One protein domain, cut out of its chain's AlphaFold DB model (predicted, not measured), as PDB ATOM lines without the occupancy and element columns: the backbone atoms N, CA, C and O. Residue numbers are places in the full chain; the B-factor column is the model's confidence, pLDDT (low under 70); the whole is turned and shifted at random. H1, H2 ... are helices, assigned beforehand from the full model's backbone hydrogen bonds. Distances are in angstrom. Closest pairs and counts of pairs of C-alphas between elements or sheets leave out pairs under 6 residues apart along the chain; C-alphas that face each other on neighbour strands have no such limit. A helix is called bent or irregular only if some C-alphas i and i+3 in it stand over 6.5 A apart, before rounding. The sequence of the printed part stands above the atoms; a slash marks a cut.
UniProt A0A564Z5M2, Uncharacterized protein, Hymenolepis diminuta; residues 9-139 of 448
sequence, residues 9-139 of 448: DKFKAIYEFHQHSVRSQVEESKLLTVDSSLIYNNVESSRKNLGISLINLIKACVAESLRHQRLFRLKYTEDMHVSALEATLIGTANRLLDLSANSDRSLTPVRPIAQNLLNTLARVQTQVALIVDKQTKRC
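AT A GLANCE: This is residues 9 to 139 of the 448 residues of an uncharacterized protein of Hymenolepis diminuta (UniProt A0A564Z5M2). The long helix H5 crosses a helical hairpin made by H1 and H2, and the kinked H4 bridges from H2 to H5, giving a four-helix assembly. The short H3 lies off at one side on an excursion of the chain, where residues 74 to 81 stick out. The printed part has 131 residues with five named helices, H1 to H5 in order, and no named strand: all helix. It is only just compact, close to loose, with a radius of gyration of the C-alphas of 16.3 A and spans of 51 by 43 by 24 A.

IN THESE COORDINATES: Find C-alpha 105 at (271.589, 261.530, 299.042); from there H5, residues 105 to 139, runs 51.7 A to C-alpha 139 at (258.069, 256.772, 249.320). H1, residues 9 to 31, begins at (253.447, 246.108, 262.377) and covers 33.6 A. H2, residues 37 to 61, covers 36.0 A, H3 is residues 71 to 75, and H4, residues 82 to 101, covers 28.9 A. H4 has a kink of 53 degrees near residue 89, and H5 one of 41 degrees near residue 112. Both are irregular: C-alphas 87 and 90 are 7.5 A apart, and C-alphas 106 and 109 are 7.9 A apart.

HOW THE PARTS SIT: Look at H5 residues 125 to 132, which touch H1; the closest C-alphas, His 18 and Val 128, are 6.4 A apart, at a steep tilt of 59 degrees. H5 residues 107 to 118 touch H4, closest at C-alphas Ala 93 and Ala 114, 4.7 A. H1 and H2 form a hairpin at a shallow tilt of 20 degrees, opposite ways, closest at C-alphas Ser 24 and Ser 46, 5.2 A. H2 touches H4 at C-alphas Gly 51 and Ala 87, their closest, 4.9 A. H2 and H5 are apart; H3 touches no helix. Every O i to N i+4 pair is within hydrogen-bond range in H2, against 18 of 19 in H1, 12 of 16 in H4, 26 of 31 in H5 and 0 of 1 in H3, where 2 of 2 O i to N i+3 pairs are.

THE WHOLE: The C-alphas farthest apart, Ser 103 and Cys 139, are 51.8 A apart. The printed part has no cut and no long link. Look for pLDDT under 70 at residues 35, 69 to 81, 99 to 109 and 139.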
ATOM      1  N   ASP A   9     253.572 245.802 260.950       78.19
ATOM      2  CA  ASP A   9     253.447 246.108 262.377       78.19
ATOM      3  C   ASP A   9     254.728 246.697 262.986       78.19
ATOM      4  O   ASP A   9     254.653 247.585 263.835       78.19
ATOM      5  N   LYS A  10     255.914 246.269 262.523       86.12
ATOM      6  CA  LYS A  10     257.198 246.805 263.011       86.12
ATOM      7  C   LYS A  10     257.377 248.263 262.609       86.12
ATOM      8  O   LYS A  10     257.727 249.098 263.438       86.12
ATOM      9  N   PHE A  11     257.099 248.589 261.347       86.81
ATOM     10  CA  PHE A  11     257.198 249.968 260.863       86.81
ATOM     11  C   PHE A  11     256.150 250.883 261.492       86.81
ATOM     12  O   PHE A  11     256.460 252.037 261.787       86.81
ATOM     13  N   LYS A  12     254.948 250.364 261.761       89.75
ATOM     14  CA  LYS A  12     253.929 251.088 262.522       89.75
ATOM     15  C   LYS A  12     254.437 251.461 263.920       89.75
ATOM     16  O   LYS A  12     254.389 252.633 264.275       89.75
ATOM     17  N   ALA A  13     255.000 250.504 264.662       90.56
ATOM     18  CA  ALA A  13     255.557 250.762 265.992       90.56
ATOM     19  C   ALA A  13     256.727 251.767 265.961       90.56
ATOM     20  O   ALA A  13     256.814 252.643 266.821       90.56
ATOM     21  N   ILE A  14     257.598 251.687 264.947       92.25
ATOM     22  CA  ILE A  14     258.701 252.643 264.735       92.25
ATOM     23  C   ILE A  14     258.159 254.063 264.518       92.25
ATOM     24  O   ILE A  14     258.664 255.015 265.113       92.25
ATOM     25  N   TYR A  15     257.126 254.216 263.688       92.06
ATOM     26  CA  TYR A  15     256.538 255.521 263.395       92.06
ATOM     27  C   TYR A  15     255.798 256.112 264.603       92.06
ATOM     28  O   TYR A  15     255.956 257.296 264.899       92.06
ATOM     29  N   GLU A  16     255.045 255.292 265.341       92.38
ATOM     30  CA  GLU A  16     254.390 255.704 266.590       92.38
ATOM     31  C   GLU A  16     255.418 256.180 267.627       92.38
ATOM     32  O   GLU A  16     255.264 257.263 268.201       92.38
ATOM     33  N   PHE A  17     256.514 255.434 267.811       95.31
ATOM     34  CA  PHE A  17     257.602 255.846 268.702       95.31
ATOM     35  C   PHE A  17     258.253 257.152 268.252       95.31
ATOM     36  O   PHE A  17     258.479 258.042 269.073       95.31
ATOM     37  N   HIS A  18     258.495 257.317 266.949       94.75
ATOM     38  CA  HIS A  18     259.027 258.561 266.399       94.75
ATOM     39  C   HIS A  18     258.126 259.764 266.717       94.75
ATOM     40  O   HIS A  18     258.612 260.793 267.185       94.75
ATOM     41  N   GLN A  19     256.807 259.637 266.532       93.81
ATOM     42  CA  GLN A  19     255.855 260.708 266.845       93.81
ATOM     43  C   GLN A  19     255.873 261.089 268.329       93.81
ATOM     44  O   GLN A  19     255.917 262.276 268.663       93.81
ATOM     45  N   HIS A  20     255.873 260.099 269.226       93.19
ATOM     46  CA  HIS A  20     255.958 260.349 270.665       93.19
ATOM     47  C   HIS A  20     257.305 260.955 271.074       93.19
ATOM     48  O   HIS A  20     257.334 261.825 271.945       93.19
ATOM     49  N   SER A  21     258.398 260.562 270.418       93.06
ATOM     50  CA  SER A  21     259.730 261.131 270.633       93.06
ATOM     51  C   SER A  21     259.776 262.614 270.271       93.06
ATOM     52  O   SER A  21     260.167 263.432 271.104       93.06
ATOM     53  N   VAL A  22     259.316 262.976 269.069       92.56
ATOM     54  CA  VAL A  22     259.262 264.377 268.614       92.56
ATOM     55  C   VAL A  22     258.371 265.204 269.538       92.56
ATOM     56  O   VAL A  22     258.754 266.291 269.965       92.56
ATOM     57  N   ARG A  23     257.199 264.677 269.914       91.12
ATOM     58  CA  ARG A  23     256.292 265.363 270.842       91.12
ATOM     59  C   ARG A  23     256.941 265.608 272.205       91.12
ATOM     60  O   ARG A  23     256.809 266.706 272.732       91.12
ATOM     61  N   SER A  24     257.667 264.627 272.742       89.81
ATOM     62  CA  SER A  24     258.386 264.776 274.013       89.81
ATOM     63  C   SER A  24     259.449 265.865 273.951       89.81
ATOM     64  O   SER A  24     259.481 266.711 274.836       89.81
ATOM     65  N   GLN A  25     260.249 265.904 272.884       89.38
ATOM     66  CA  GLN A  25     261.270 266.938 272.689       89.38
ATOM     67  C   GLN A  25     260.655 268.340 272.568       89.38
ATOM     68  O   GLN A  25     261.171 269.301 273.135       89.38
ATOM     69  N   VAL A  26     259.520 268.463 271.871       88.88
ATOM     70  CA  VAL A  26     258.795 269.736 271.752       88.88
ATOM     71  C   VAL A  26     258.280 270.201 273.112       88.88
ATOM     72  O   VAL A  26     258.478 271.362 273.457       88.88
ATOM     73  N   GLU A  27     257.646 269.335 273.905       86.06
ATOM     74  CA  GLU A  27     257.180 269.724 275.243       86.06
ATOM     75  C   GLU A  27     258.352 270.065 276.181       86.06
ATOM     76  O   GLU A  27     258.278 271.051 276.911       86.06
ATOM     77  N   GLU A  28     259.466 269.329 276.119       84.31
ATOM     78  CA  GLU A  28     260.677 269.635 276.899       84.31
ATOM     79  C   GLU A  28     261.310 270.974 276.497       84.31
ATOM     80  O   GLU A  28     261.767 271.718 277.360       84.31
ATOM     81  N   SER A  29     261.261 271.355 275.218       85.00
ATOM     82  CA  SER A  29     261.740 272.675 274.789       85.00
ATOM     83  C   SER A  29     260.913 273.836 275.366       85.00
ATOM     84  O   SER A  29     261.437 274.935 275.546       85.00
ATOM     85  N   LYS A  30     259.636 273.603 275.712       84.19
ATOM     86  CA  LYS A  30     258.769 274.617 276.339       84.19
ATOM     87  C   LYS A  30     259.112 274.851 277.812       84.19
ATOM     88  O   LYS A  30     258.930 275.968 278.285       84.19
ATOM     89  N   LEU A  31     259.649 273.847 278.516       76.56
ATOM     90  CA  LEU A  31     260.160 274.021 279.887       76.56
ATOM     91  C   LEU A  31     261.291 275.052 279.952       76.56
ATOM     92  O   LEU A  31     261.433 275.733 280.958       76.56
ATOM     93  N   LEU A  32     262.082 275.186 278.882       70.31
ATOM     94  CA  LEU A  32     263.192 276.142 278.829       70.31
ATOM     95  C   LEU A  32     262.724 277.602 278.733       70.31
ATOM     96  O   LEU A  32     263.518 278.507 278.982       70.31
ATOM     97  N   THR A  33     261.470 277.845 278.341       70.31
ATOM     98  CA  THR A  33     260.955 279.195 278.067       70.31
ATOM     99  C   THR A  33     259.913 279.662 279.075       70.31
ATOM    100  O   THR A  33     259.804 280.864 279.311       70.31
ATOM    101  N   VAL A  34     259.155 278.744 279.681       70.50
ATOM    102  CA  VAL A  34     258.087 279.073 280.632       70.50
ATOM    103  C   VAL A  34     258.067 278.044 281.761       70.50
ATOM    104  O   VAL A  34     257.792 276.866 281.538       70.50
ATOM    105  N   ASP A  35     258.292 278.506 282.992       68.12
ATOM    106  CA  ASP A  35     258.166 277.674 284.188       68.12
ATOM    107  C   ASP A  35     256.724 277.735 284.714       68.12
ATOM    108  O   ASP A  35     256.282 278.716 285.317       68.12
ATOM    109  N   SER A  36     255.934 276.711 284.386       77.94
ATOM    110  CA  SER A  36     254.527 276.597 284.771       77.94
ATOM    111  C   SER A  36     254.190 275.157 285.134       77.94
ATOM    112  O   SER A  36     254.565 274.215 284.431       77.94
ATOM    113  N   SER A  37     253.386 274.982 286.186       76.69
ATOM    114  CA  SER A  37     252.883 273.671 286.620       76.69
ATOM    115  C   SER A  37     252.145 272.917 285.506       76.69
ATOM    116  O   SER A  37     252.208 271.690 285.433       76.69
ATOM    117  N   LEU A  38     251.492 273.640 284.594       79.81
ATOM    118  CA  LEU A  38     250.821 273.061 283.433       79.81
ATOM    119  C   LEU A  38     251.820 272.451 282.437       79.81
ATOM    120  O   LEU A  38     251.581 271.367 281.907       79.81
ATOM    121  N   ILE A  39     252.957 273.112 282.214       80.31
ATOM    122  CA  ILE A  39     254.010 272.643 281.304       80.31
ATOM    123  C   ILE A  39     254.716 271.427 281.901       80.31
ATOM    124  O   ILE A  39     254.919 270.438 281.199       80.31
ATOM    125  N   TYR A  40     254.982 271.439 283.208       81.56
ATOM    126  CA  TYR A  40     255.540 270.281 283.908       81.56
ATOM    127  C   TYR A  40     254.653 269.032 283.761       81.56
ATOM    128  O   TYR A  40     255.133 267.952 283.412       81.56
ATOM    129  N   ASN A  41     253.336 269.184 283.946       83.94
ATOM    130  CA  ASN A  41     252.377 268.088 283.769       83.94
ATOM    131  C   ASN A  41     252.322 267.581 282.319       83.94
ATOM    132  O   ASN A  41     252.224 266.373 282.088       83.94
ATOM    133  N   ASN A  42     252.414 268.485 281.338       86.50
ATOM    134  CA  ASN A  42     252.453 268.117 279.922       86.50
ATOM    135  C   ASN A  42     253.721 267.330 279.573       86.50
ATOM    136  O   ASN A  42     253.641 266.334 278.849       86.50
ATOM    137  N   VAL A  43     254.870 267.725 280.122       85.69
ATOM    138  CA  VAL A  43     256.149 267.033 279.922       85.69
ATOM    139  C   VAL A  43     256.125 265.651 280.555       85.69
ATOM    140  O   VAL A  43     256.463 264.675 279.889       85.69
ATOM    141  N   GLU A  44     255.648 265.526 281.793       85.88
ATOM    142  CA  GLU A  44     255.533 264.223 282.454       85.88
ATOM    143  C   GLU A  44     254.572 263.288 281.698       85.88
ATOM    144  O   GLU A  44     254.879 262.117 281.467       85.88
ATOM    145  N   SER A  45     253.438 263.815 281.224       87.94
ATOM    146  CA  SER A  45     252.500 263.068 280.376       87.94
ATOM    147  C   SER A  45     253.144 262.636 279.054       87.94
ATOM    148  O   SER A  45     252.971 261.498 278.609       87.94
ATOM    149  N   SER A  46     253.945 263.507 278.432       89.81
ATOM    150  CA  SER A  46     254.654 263.177 277.196       89.81
ATOM    151  C   SER A  46     255.730 262.108 277.406       89.81
ATOM    152  O   SER A  46     255.787 261.155 276.628       89.81
ATOM    153  N   ARG A  47     256.516 262.195 278.487       90.50
ATOM    154  CA  ARG A  47     257.502 261.170 278.876       90.50
ATOM    155  C   ARG A  47     256.837 259.829 279.160       90.50
ATOM    156  O   ARG A  47     257.353 258.791 278.748       90.50
ATOM    157  N   LYS A  48     255.660 259.846 279.792       90.19
ATOM    158  CA  LYS A  48     254.863 258.639 280.033       90.19
ATOM    159  C   LYS A  48     254.437 257.962 278.729       90.19
ATOM    160  O   LYS A  48     254.602 256.755 278.566       90.19
ATOM    161  N   ASN A  49     253.917 258.742 277.783       91.25
ATOM    162  CA  ASN A  49     253.515 258.227 276.473       91.25
ATOM    163  C   ASN A  49     254.716 257.709 275.665       91.25
ATOM    164  O   ASN A  49     254.610 256.671 275.013       91.25
ATOM    165  N   LEU A  50     255.869 258.381 275.760       92.25
ATOM    166  CA  LEU A  50     257.125 257.917 275.170       92.25
ATOM    167  C   LEU A  50     257.557 256.561 275.750       92.25
ATOM    168  O   LEU A  50     257.915 255.668 274.988       92.25
ATOM    169  N   GLY A  51     257.462 256.378 277.071       90.62
ATOM    170  CA  GLY A  51     257.776 255.108 277.739       90.62
ATOM    171  C   GLY A  51     256.873 253.960 277.288       90.62
ATOM    172  O   GLY A  51     257.357 252.878 276.957       90.62
ATOM    173  N   ILE A  52     255.564 254.206 277.185       90.62
ATOM    174  CA  ILE A  52     254.599 253.219 276.668       90.62
ATOM    175  C   ILE A  52     254.940 252.837 275.221       90.62
ATOM    176  O   ILE A  52     254.970 251.656 274.874       90.62
ATOM    177  N   SER A  53     255.223 253.832 274.379       92.81
ATOM    178  CA  SER A  53     255.565 253.601 272.978       92.81
ATOM    179  C   SER A  53     256.889 252.842 272.819       92.81
ATOM    180  O   SER A  53     256.972 251.940 271.988       92.81
ATOM    181  N   LEU A  54     257.888 253.114 273.669       93.50
ATOM    182  CA  LEU A  54     259.152 252.373 273.700       93.50
ATOM    183  C   LEU A  54     258.932 250.885 273.989       93.50
ATOM    184  O   LEU A  54     259.484 250.027 273.304       93.50
ATOM    185  N   ILE A  55     258.096 250.565 274.976       90.12
ATOM    186  CA  ILE A  55     257.780 249.175 275.328       90.12
ATOM    187  C   ILE A  55     257.068 248.472 274.168       90.12
ATOM    188  O   ILE A  55     257.368 247.314 273.868       90.12
ATOM    189  N   ASN A  56     256.151 249.162 273.488       91.25
ATOM    190  CA  ASN A  56     255.484 248.624 272.303       91.25
ATOM    191  C   ASN A  56     256.472 248.394 271.150       91.25
ATOM    192  O   ASN A  56     256.400 247.359 270.489       91.25
ATOM    193  N   LEU A  57     257.434 249.301 270.958       92.75
ATOM    194  CA  LEU A  57     258.503 249.153 269.972       92.75
ATOM    195  C   LEU A  57     259.391 247.936 270.275       92.75
ATOM    196  O   LEU A  57     259.654 247.136 269.379       92.75
ATOM    197  N   ILE A  58     259.787 247.741 271.536       90.81
ATOM    198  CA  ILE A  58     260.549 246.559 271.971       90.81
ATOM    199  C   ILE A  58     259.750 245.281 271.694       90.81
ATOM    200  O   ILE A  58     260.279 244.351 271.091       90.81
ATOM    201  N   LYS A  59     258.461 245.241 272.060       89.31
ATOM    202  CA  LYS A  59     257.583 244.084 271.805       89.31
ATOM    203  C   LYS A  59     257.424 243.771 270.314       89.31
ATOM    204  O   LYS A  59     257.322 242.601 269.958       89.31
ATOM    205  N   ALA A  60     257.397 244.789 269.455       89.12
ATOM    206  CA  ALA A  60     257.249 244.616 268.011       89.12
ATOM    207  C   ALA A  60     258.555 244.172 267.325       89.12
ATOM    208  O   ALA A  60     258.529 243.358 266.397       89.12
ATOM    209  N   CYS A  61     259.702 244.706 267.753       88.31
ATOM    210  CA  CYS A  61     260.978 244.529 267.058       88.31
ATOM    211  C   CYS A  61     261.878 243.436 267.654       88.31
ATOM    212  O   CYS A  61     262.628 242.818 266.896       88.31
ATOM    213  N   VAL A  62     261.802 243.176 268.963       87.69
ATOM    214  CA  VAL A  62     262.700 242.265 269.689       87.69
ATOM    215  C   VAL A  62     261.995 240.944 270.005       87.69
ATOM    216  O   VAL A  62     260.914 240.909 270.598       87.69
ATOM    217  N   ALA A  63     262.625 239.830 269.622       84.06
ATOM    218  CA  ALA A  63     262.124 238.491 269.919       84.06
ATOM    219  C   ALA A  63     262.040 238.249 271.436       84.06
ATOM    220  O   ALA A  63     262.880 238.724 272.195       84.06
ATOM    221  N   GLU A  64     261.056 237.465 271.882       79.88
ATOM    222  CA  GLU A  64     260.838 237.180 273.309       79.88
ATOM    223  C   GLU A  64     262.057 236.589 274.019       79.88
ATOM    224  O   GLU A  64     262.324 236.939 275.161       79.88
ATOM    225  N   SER A  65     262.842 235.766 273.322       78.06
ATOM    226  CA  SER A  65     264.069 235.163 273.847       78.06
ATOM    227  C   SER A  65     265.200 236.161 274.106       78.06
ATOM    228  O   SER A  65     266.125 235.842 274.844       78.06
ATOM    229  N   LEU A  66     265.158 237.331 273.464       78.44
ATOM    230  CA  LEU A  66     266.165 238.390 273.597       78.44
ATOM    231  C   LEU A  66     265.722 239.500 274.554       78.44
ATOM    232  O   LEU A  66     266.534 240.346 274.918       78.44
ATOM    233  N   ARG A  67     264.442 239.514 274.952       80.88
ATOM    234  CA  ARG A  67     263.917 240.468 275.931       80.88
ATOM    235  C   ARG A  67     264.440 240.109 277.317       80.88
ATOM    236  O   ARG A  67     264.494 238.935 277.690       80.88
ATOM    237  N   HIS A  68     264.814 241.118 278.093       76.12
ATOM    238  CA  HIS A  68     265.323 240.889 279.433       76.12
ATOM    239  C   HIS A  68     264.192 240.355 280.318       76.12
ATOM    240  O   HIS A  68     263.115 240.952 280.415       76.12
ATOM    241  N   GLN A  69     264.414 239.215 280.976       67.44
ATOM    242  CA  GLN A  69     263.408 238.665 281.876       67.44
ATOM    243  C   GLN A  69     263.330 239.539 283.125       67.44
ATOM    244  O   GLN A  69     264.199 239.507 283.994       67.44
ATOM    245  N   ARG A  70     262.248 240.307 283.246       69.88
ATOM    246  CA  ARG A  70     261.954 241.125 284.429       69.88
ATOM    247  C   ARG A  70     261.403 240.249 285.564       69.88
ATOM    248  O   ARG A  70     260.302 240.476 286.063       69.88
ATOM    249  N   LEU A  71     262.172 239.219 285.941       53.47
ATOM    250  CA  LEU A  71     261.828 238.150 286.897       53.47
ATOM    251  C   LEU A  71     261.357 238.683 288.252       53.47
ATOM    252  O   LEU A  71     260.516 238.073 288.907       53.47
ATOM    253  N   PHE A  72     261.845 239.864 288.633       55.41
ATOM    254  CA  PHE A  72     261.434 240.594 289.826       55.41
ATOM    255  C   PHE A  72     259.902 240.786 289.924       55.41
ATOM    256  O   PHE A  72     259.338 240.756 291.017       55.41
ATOM    257  N   ARG A  73     259.200 240.935 288.793       58.00
ATOM    258  CA  ARG A  73     257.760 241.253 288.757       58.00
ATOM    259  C   ARG A  73     256.866 240.148 289.294       58.00
ATOM    260  O   ARG A  73     255.818 240.455 289.845       58.00
ATOM    261  N   LEU A  74     257.293 238.889 289.197       48.84
ATOM    262  CA  LEU A  74     256.526 237.734 289.677       48.84
ATOM    263  C   LEU A  74     256.321 237.741 291.200       48.84
ATOM    264  O   LEU A  74     255.438 237.051 291.698       48.84
ATOM    265  N   LYS A  75     257.130 238.510 291.942       48.59
ATOM    266  CA  LYS A  75     257.116 238.542 293.409       48.59
ATOM    267  C   LYS A  75     256.329 239.727 294.000       48.59
ATOM    268  O   LYS A  75     256.026 239.694 295.187       48.59
ATOM    269  N   TYR A  76     255.980 240.745 293.202       51.50
ATOM    270  CA  TYR A  76     255.398 242.018 293.688       51.50
ATOM    271  C   TYR A  76     254.172 242.502 292.904       51.50
ATOM    272  O   TYR A  76     253.714 243.627 293.104       51.50
ATOM    273  N   THR A  77     253.614 241.665 292.027       49.53
ATOM    274  CA  THR A  77     252.395 241.966 291.258       49.53
ATOM    275  C   THR A  77     251.174 242.293 292.121       49.53
ATOM    276  O   THR A  77     250.256 242.930 291.617       49.53
ATOM    277  N   GLU A  78     251.153 241.888 293.394       50.50
ATOM    278  CA  GLU A  78     250.015 242.122 294.296       50.50
ATOM    279  C   GLU A  78     250.021 243.522 294.944       50.50
ATOM    280  O   GLU A  78     248.950 244.052 295.225       50.50
ATOM    281  N   ASP A  79     251.192 244.159 295.107       51.94
ATOM    282  CA  ASP A  79     251.338 245.430 295.844       51.94
ATOM    283  C   ASP A  79     251.659 246.644 294.943       51.94
ATOM    284  O   ASP A  79     251.620 247.788 295.404       51.94
ATOM    285  N   MET A  80     251.989 246.434 293.660       61.28
ATOM    286  CA  MET A  80     252.467 247.502 292.773       61.28
ATOM    287  C   MET A  80     251.911 247.395 291.346       61.28
ATOM    288  O   MET A  80     252.046 246.371 290.676       61.28
ATOM    289  N   HIS A  81     251.359 248.499 290.826       69.44
ATOM    290  CA  HIS A  81     250.943 248.614 289.425       69.44
ATOM    291  C   HIS A  81     252.160 248.663 288.483       69.44
ATOM    292  O   HIS A  81     252.620 249.733 288.082       69.44
ATOM    293  N   VAL A  82     252.661 247.488 288.098       71.50
ATOM    294  CA  VAL A  82     253.838 247.307 287.226       71.50
ATOM    295  C   VAL A  82     253.722 248.087 285.912       71.50
ATOM    296  O   VAL A  82     254.676 248.730 285.487       71.50
ATOM    297  N   SER A  83     252.538 248.097 285.296       72.75
ATOM    298  CA  SER A  83     252.283 248.824 284.045       72.75
ATOM    299  C   SER A  83     252.370 250.346 284.203       72.75
ATOM    300  O   SER A  83     252.788 251.046 283.282       72.75
ATOM    301  N   ALA A  84     251.994 250.874 285.371       78.88
ATOM    302  CA  ALA A  84     252.145 252.292 285.669       78.88
ATOM    303  C   ALA A  84     253.621 252.645 285.880       78.88
ATOM    304  O   ALA A  84     254.081 253.643 285.327       78.88
ATOM    305  N   LEU A  85     254.363 251.799 286.605       80.31
ATOM    306  CA  LEU A  85     255.796 251.980 286.837       80.31
ATOM    307  C   LEU A  85     256.572 252.016 285.518       80.31
ATOM    308  O   LEU A  85     257.297 252.975 285.262       80.31
ATOM    309  N   GLU A  86     256.352 251.017 284.662       81.81
ATOM    310  CA  GLU A  86     256.932 250.916 283.319       81.81
ATOM    311  C   GLU A  86     256.764 252.194 282.503       81.81
ATOM    312  O   GLU A  86     257.729 252.718 281.948       81.81
ATOM    313  N   ALA A  87     255.537 252.712 282.465       82.94
ATOM    314  CA  ALA A  87     255.220 253.919 281.721       82.94
ATOM    315  C   ALA A  87     255.971 255.144 282.271       82.94
ATOM    316  O   ALA A  87     256.295 256.052 281.518       82.94
ATOM    317  N   THR A  88     256.270 255.176 283.571       88.00
ATOM    318  CA  THR A  88     256.907 256.322 284.241       88.00
ATOM    319  C   THR A  88     258.435 256.256 284.336       88.00
ATOM    320  O   THR A  88     259.038 257.217 284.814       88.00
ATOM    321  N   LEU A  89     259.086 255.175 283.881       88.56
ATOM    322  CA  LEU A  89     260.542 254.994 284.035       88.56
ATOM    323  C   LEU A  89     261.359 256.139 283.418       88.56
ATOM    324  O   LEU A  89     262.277 256.642 284.060       88.56
ATOM    325  N   ILE A  90     260.996 256.603 282.216       89.44
ATOM    326  CA  ILE A  90     261.681 257.724 281.544       89.44
ATOM    327  C   ILE A  90     261.510 259.027 282.339       89.44
ATOM    328  O   ILE A  90     262.470 259.774 282.529       89.44
ATOM    329  N   GLY A  91     260.298 259.293 282.834       86.38
ATOM    330  CA  GLY A  91     260.012 260.446 283.693       86.38
ATOM    331  C   GLY A  91     260.828 260.421 284.981       86.38
ATOM    332  O   GLY A  91     261.469 261.406 285.343       86.38
ATOM    333  N   THR A  92     260.889 259.253 285.618       86.44
ATOM    334  CA  THR A  92     261.643 259.035 286.856       86.44
ATOM    335  C   THR A  92     263.147 259.185 286.634       86.44
ATOM    336  O   THR A  92     263.809 259.849 287.429       86.44
ATOM    337  N   ALA A  93     263.692 258.643 285.540       87.06
ATOM    338  CA  ALA A  93     265.106 258.773 285.197       87.06
ATOM    339  C   ALA A  93     265.532 260.240 285.038       87.06
ATOM    340  O   ALA A  93     266.557 260.639 285.584       87.06
ATOM    341  N   ASN A  94     264.719 261.059 284.360       86.75
ATOM    342  CA  ASN A  94     264.999 262.489 284.210       86.75
ATOM    343  C   ASN A  94     264.979 263.219 285.562       86.75
ATOM    344  O   ASN A  94     265.920 263.937 285.887       86.75
ATOM    345  N   ARG A  95     263.969 262.958 286.405       83.81
ATOM    346  CA  ARG A  95     263.899 263.547 287.754       83.81
ATOM    347  C   ARG A  95     265.111 263.182 288.612       83.81
ATOM    348  O   ARG A  95     265.602 264.019 289.358       83.81
ATOM    349  N   LEU A  96     265.608 261.946 288.512       80.19
ATOM    350  CA  LEU A  96     266.807 261.506 289.238       80.19
ATOM    351  C   LEU A  96     268.065 262.301 288.859       80.19
ATOM    352  O   LEU A  96     268.949 262.453 289.704       80.19
ATOM    353  N   LEU A  97     268.146 262.795 287.622       77.81
ATOM    354  CA  LEU A  97     269.231 263.665 287.173       77.81
ATOM    355  C   LEU A  97     269.004 265.121 287.590       77.81
ATOM    356  O   LEU A  97     269.945 265.752 288.063       77.81
ATOM    357  N   ASP A  98     267.768 265.625 287.531       70.69
ATOM    358  CA  ASP A  98     267.424 266.983 287.993       70.69
ATOM    359  C   ASP A  98     267.689 267.163 289.503       70.69
ATOM    360  O   ASP A  98     268.176 268.204 289.953       70.69
ATOM    361  N   LEU A  99     267.470 266.110 290.302       61.34
ATOM    362  CA  LEU A  99     267.794 266.063 291.735       61.34
ATOM    363  C   LEU A  99     269.298 266.215 292.033       61.34
ATOM    364  O   LEU A  99     269.672 266.426 293.185       61.34
ATOM    365  N   SER A 100     270.176 266.174 291.025       53.22
ATOM    366  CA  SER A 100     271.580 266.591 291.162       53.22
ATOM    367  C   SER A 100     271.718 268.006 291.739       53.22
ATOM    368  O   SER A 100     272.710 268.287 292.410       53.22
ATOM    369  N   ALA A 101     270.743 268.888 291.498       53.47
ATOM    370  CA  ALA A 101     270.741 270.245 292.039       53.47
ATOM    371  C   ALA A 101     270.289 270.316 293.512       53.47
ATOM    372  O   ALA A 101     270.646 271.264 294.206       53.47
ATOM    373  N   ASN A 102     269.553 269.312 294.014       52.62
ATOM    374  CA  ASN A 102     268.916 269.333 295.334       52.62
ATOM    375  C   ASN A 102     269.242 268.071 296.160       52.62
ATOM    376  O   ASN A 102     268.693 267.004 295.925       52.62
ATOM    377  N   SER A 103     270.152 268.261 297.126       52.72
ATOM    378  CA  SER A 103     270.487 267.574 298.403       52.72
ATOM    379  C   SER A 103     270.085 266.122 298.763       52.72
ATOM    380  O   SER A 103     270.607 265.628 299.769       52.72
ATOM    381  N   ASP A 104     269.256 265.387 298.021       52.12
ATOM    382  CA  ASP A 104     268.750 264.081 298.459       52.12
ATOM    383  C   ASP A 104     269.737 262.937 298.135       52.12
ATOM    384  O   ASP A 104     269.886 262.461 297.000       52.12
ATOM    385  N   ARG A 105     270.497 262.519 299.156       57.72
ATOM    386  CA  ARG A 105     271.589 261.530 299.042       57.72
ATOM    387  C   ARG A 105     271.101 260.079 298.937       57.72
ATOM    388  O   ARG A 105     271.904 259.204 298.610       57.72
ATOM    389  N   SER A 106     269.819 259.819 299.184       56.25
ATOM    390  CA  SER A 106     269.222 258.474 299.246       56.25
ATOM    391  C   SER A 106     269.206 257.738 297.896       56.25
ATOM    392  O   SER A 106     269.416 256.529 297.859       56.25
ATOM    393  N   LEU A 107     269.043 258.464 296.783       65.19
ATOM    394  CA  LEU A 107     268.945 257.903 295.424       65.19
ATOM    395  C   LEU A 107     270.233 258.054 294.596       65.19
ATOM    396  O   LEU A 107     270.259 257.731 293.409       65.19
ATOM    397  N   THR A 108     271.331 258.499 295.221       65.81
ATOM    398  CA  THR A 108     272.666 258.607 294.600       65.81
ATOM    399  C   THR A 108     273.127 257.348 293.848       65.81
ATOM    400  O   THR A 108     273.626 257.510 292.733       65.81
ATOM    401  N   PRO A 109     272.945 256.106 294.357       69.12
ATOM    402  CA  PRO A 109     273.415 254.913 293.643       69.12
ATOM    403  C   PRO A 109     272.616 254.593 292.370       69.12
ATOM    404  O   PRO A 109     273.119 253.879 291.509       69.12
ATOM    405  N   VAL A 110     271.397 255.127 292.215       80.62
ATOM    406  CA  VAL A 110     270.521 254.864 291.055       80.62
ATOM    407  C   VAL A 110     270.808 255.824 289.891       80.62
ATOM    408  O   VAL A 110     270.531 255.513 288.734       80.62
ATOM    409  N   ARG A 111     271.417 256.983 290.166       81.19
ATOM    410  CA  ARG A 111     271.719 258.020 289.164       81.19
ATOM    411  C   ARG A 111     272.553 257.546 287.965       81.19
ATOM    412  O   ARG A 111     272.146 257.854 286.849       81.19
ATOM    413  N   PRO A 112     273.673 256.806 288.122       85.25
ATOM    414  CA  PRO A 112     274.441 256.350 286.959       85.25
ATOM    415  C   PRO A 112     273.623 255.426 286.045       85.25
ATOM    416  O   PRO A 112     273.789 255.461 284.829       85.25
ATOM    417  N   ILE A 113     272.692 254.656 286.614       87.00
ATOM    418  CA  ILE A 113     271.801 253.760 285.868       87.00
ATOM    419  C   ILE A 113     270.758 254.575 285.093       87.00
ATOM    420  O   ILE A 113     270.525 254.321 283.914       87.00
ATOM    421  N   ALA A 114     270.180 255.602 285.725       89.06
ATOM    422  CA  ALA A 114     269.273 256.537 285.060       89.06
ATOM    423  C   ALA A 114     269.960 257.285 283.902       89.06
ATOM    424  O   ALA A 114     269.374 257.419 282.827       89.06
ATOM    425  N   GLN A 115     271.215 257.712 284.089       90.00
ATOM    426  CA  GLN A 115     272.007 258.337 283.029       90.00
ATOM    427  C   GLN A 115     272.240 257.378 281.859       90.00
ATOM    428  O   GLN A 115     272.090 257.783 280.706       90.00
ATOM    429  N   ASN A 116     272.585 256.116 282.140       92.06
ATOM    430  CA  ASN A 116     272.798 255.124 281.089       92.06
ATOM    431  C   ASN A 116     271.524 254.909 280.267       92.06
ATOM    432  O   ASN A 116     271.558 255.030 279.046       92.06
ATOM    433  N   LEU A 117     270.383 254.729 280.945       93.56
ATOM    434  CA  LEU A 117     269.089 254.566 280.287       93.56
ATOM    435  C   LEU A 117     268.773 255.728 279.334       93.56
ATOM    436  O   LEU A 117     268.336 255.498 278.207       93.56
ATOM    437  N   LEU A 118     268.980 256.975 279.769       93.12
ATOM    438  CA  LEU A 118     268.685 258.152 278.945       93.12
ATOM    439  C   LEU A 118     269.666 258.310 277.774       93.12
ATOM    440  O   LEU A 118     269.253 258.704 276.682       93.12
ATOM    441  N   ASN A 119     270.934 257.934 277.952       93.94
ATOM    442  CA  ASN A 119     271.909 257.899 276.860       93.94
ATOM    443  C   ASN A 119     271.522 256.855 275.798       93.94
ATOM    444  O   ASN A 119     271.554 257.137 274.596       93.94
ATOM    445  N   THR A 120     271.120 255.657 276.229       93.69
ATOM    446  CA  THR A 120     270.645 254.598 275.329       93.69
ATOM    447  C   THR A 120     269.339 255.013 274.643       93.69
ATOM    448  O   THR A 120     269.201 254.831 273.432       93.69
ATOM    449  N   LEU A 121     268.422 255.677 275.357       95.44
ATOM    450  CA  LEU A 121     267.198 256.251 274.786       95.44
ATOM    451  C   LEU A 121     267.497 257.254 273.667       95.44
ATOM    452  O   LEU A 121     266.910 257.144 272.592       95.44
ATOM    453  N   ALA A 122     268.442 258.172 273.871       94.00
ATOM    454  CA  ALA A 122     268.833 259.141 272.848       94.00
ATOM    455  C   ALA A 122     269.384 258.460 271.580       94.00
ATOM    456  O   ALA A 122     269.069 258.863 270.451       94.00
ATOM    457  N   ARG A 123     270.156 257.376 271.742       95.81
ATOM    458  CA  ARG A 123     270.648 256.552 270.621       95.81
ATOM    459  C   ARG A 123     269.496 255.872 269.876       95.81
ATOM    460  O   ARG A 123     269.481 255.905 268.646       95.81
ATOM    461  N   VAL A 124     268.512 255.317 270.591       95.38
ATOM    462  CA  VAL A 124     267.299 254.724 269.991       95.38
ATOM    463  C   VAL A 124     266.502 255.774 269.212       95.38
ATOM    464  O   VAL A 124     266.147 255.533 268.059       95.38
ATOM    465  N   GLN A 125     266.261 256.951 269.795       94.69
ATOM    466  CA  GLN A 125     265.536 258.051 269.143       94.69
ATOM    467  C   GLN A 125     266.221 258.490 267.844       94.69
ATOM    468  O   GLN A 125     265.563 258.616 266.811       94.69
ATOM    469  N   THR A 126     267.547 258.642 267.874       93.94
ATOM    470  CA  THR A 126     268.349 258.995 266.694       93.94
ATOM    471  C   THR A 126     268.243 257.922 265.611       93.94
ATOM    472  O   THR A 126     268.002 258.229 264.443       93.94
ATOM    473  N   GLN A 127     268.365 256.648 265.992       93.81
ATOM    474  CA  GLN A 127     268.298 255.537 265.048       93.81
ATOM    475  C   GLN A 127     266.910 255.400 264.408       93.81
ATOM    476  O   GLN A 127     266.801 255.156 263.204       93.81
ATOM    477  N   VAL A 128     265.840 255.597 265.182       93.50
ATOM    478  CA  VAL A 128     264.468 255.590 264.665       93.50
ATOM    479  C   VAL A 128     264.237 256.744 263.688       93.50
ATOM    480  O   VAL A 128     263.687 256.507 262.612       93.50
ATOM    481  N   ALA A 129     264.699 257.958 264.004       91.94
ATOM    482  CA  ALA A 129     264.594 259.102 263.096       91.94
ATOM    483  C   ALA A 129     265.280 258.822 261.745       91.94
ATOM    484  O   ALA A 129     264.680 259.025 260.690       91.94
ATOM    485  N   LEU A 130     266.482 258.231 261.763       91.88
ATOM    486  CA  LEU A 130     267.197 257.836 260.543       91.88
ATOM    487  C   LEU A 130     266.415 256.822 259.691       91.88
ATOM    488  O   LEU A 130     266.419 256.910 258.460       91.88
ATOM    489  N   ILE A 131     265.749 255.852 260.325       90.06
ATOM    490  CA  ILE A 131     264.928 254.854 259.623       90.06
ATOM    491  C   ILE A 131     263.691 255.513 259.002       90.06
ATOM    492  O   ILE A 131     263.385 255.252 257.834       90.06
ATOM    493  N   VAL A 132     263.000 256.380 259.747       89.62
ATOM    494  CA  VAL A 132     261.805 257.097 259.271       89.62
ATOM    495  C   VAL A 132     262.146 258.030 258.106       89.62
ATOM    496  O   VAL A 132     261.439 258.025 257.095       89.62
ATOM    497  N   ASP A 133     263.260 258.758 258.175       87.75
ATOM    498  CA  ASP A 133     263.716 259.642 257.096       87.75
ATOM    499  C   ASP A 133     264.037 258.872 255.813       87.75
ATOM    500  O   ASP A 133     263.631 259.272 254.717       87.75
ATOM    501  N   LYS A 134     264.741 257.738 255.929       84.44
ATOM    502  CA  LYS A 134     265.054 256.878 254.777       84.44
ATOM    503  C   LYS A 134     263.790 256.300 254.142       84.44
ATOM    504  O   LYS A 134     263.673 256.301 252.917       84.44
ATOM    505  N   GLN A 135     262.822 255.865 254.949       83.56
ATOM    506  CA  GLN A 135     261.536 255.375 254.441       83.56
ATOM    507  C   GLN A 135     260.718 256.480 253.766       83.56
ATOM    508  O   GLN A 135     260.140 256.265 252.700       83.56
ATOM    509  N   THR A 136     260.721 257.687 254.328       81.06
ATOM    510  CA  THR A 136     260.011 258.836 253.750       81.06
ATOM    511  C   THR A 136     260.603 259.222 252.391       81.06
ATOM    512  O   THR A 136     259.857 259.419 251.430       81.06
ATOM    513  N   LYS A 137     261.938 259.245 252.271       78.88
ATOM    514  CA  LYS A 137     262.651 259.484 251.000       78.88
ATOM    515  C   LYS A 137     262.380 258.398 249.952       78.88
ATOM    516  O   LYS A 137     262.275 258.701 248.765       78.88
ATOM    517  N   ARG A 138     262.211 257.141 250.373       72.56
ATOM    518  CA  ARG A 138     261.836 256.040 249.473       72.56
ATOM    519  C   ARG A 138     260.432 256.230 248.897       72.56
ATOM    520  O   ARG A 138     260.255 256.182 247.684       72.56
ATOM    521  N   CYS A 139     259.451 256.532 249.746       64.06
ATOM    522  CA  CYS A 139     258.069 256.772 249.320       64.06
ATOM    523  C   CYS A 139     257.926 257.976 248.372       64.06
ATOM    524  O   CYS A 139     257.067 257.961 247.487       64.06
TER     525      CYS A 139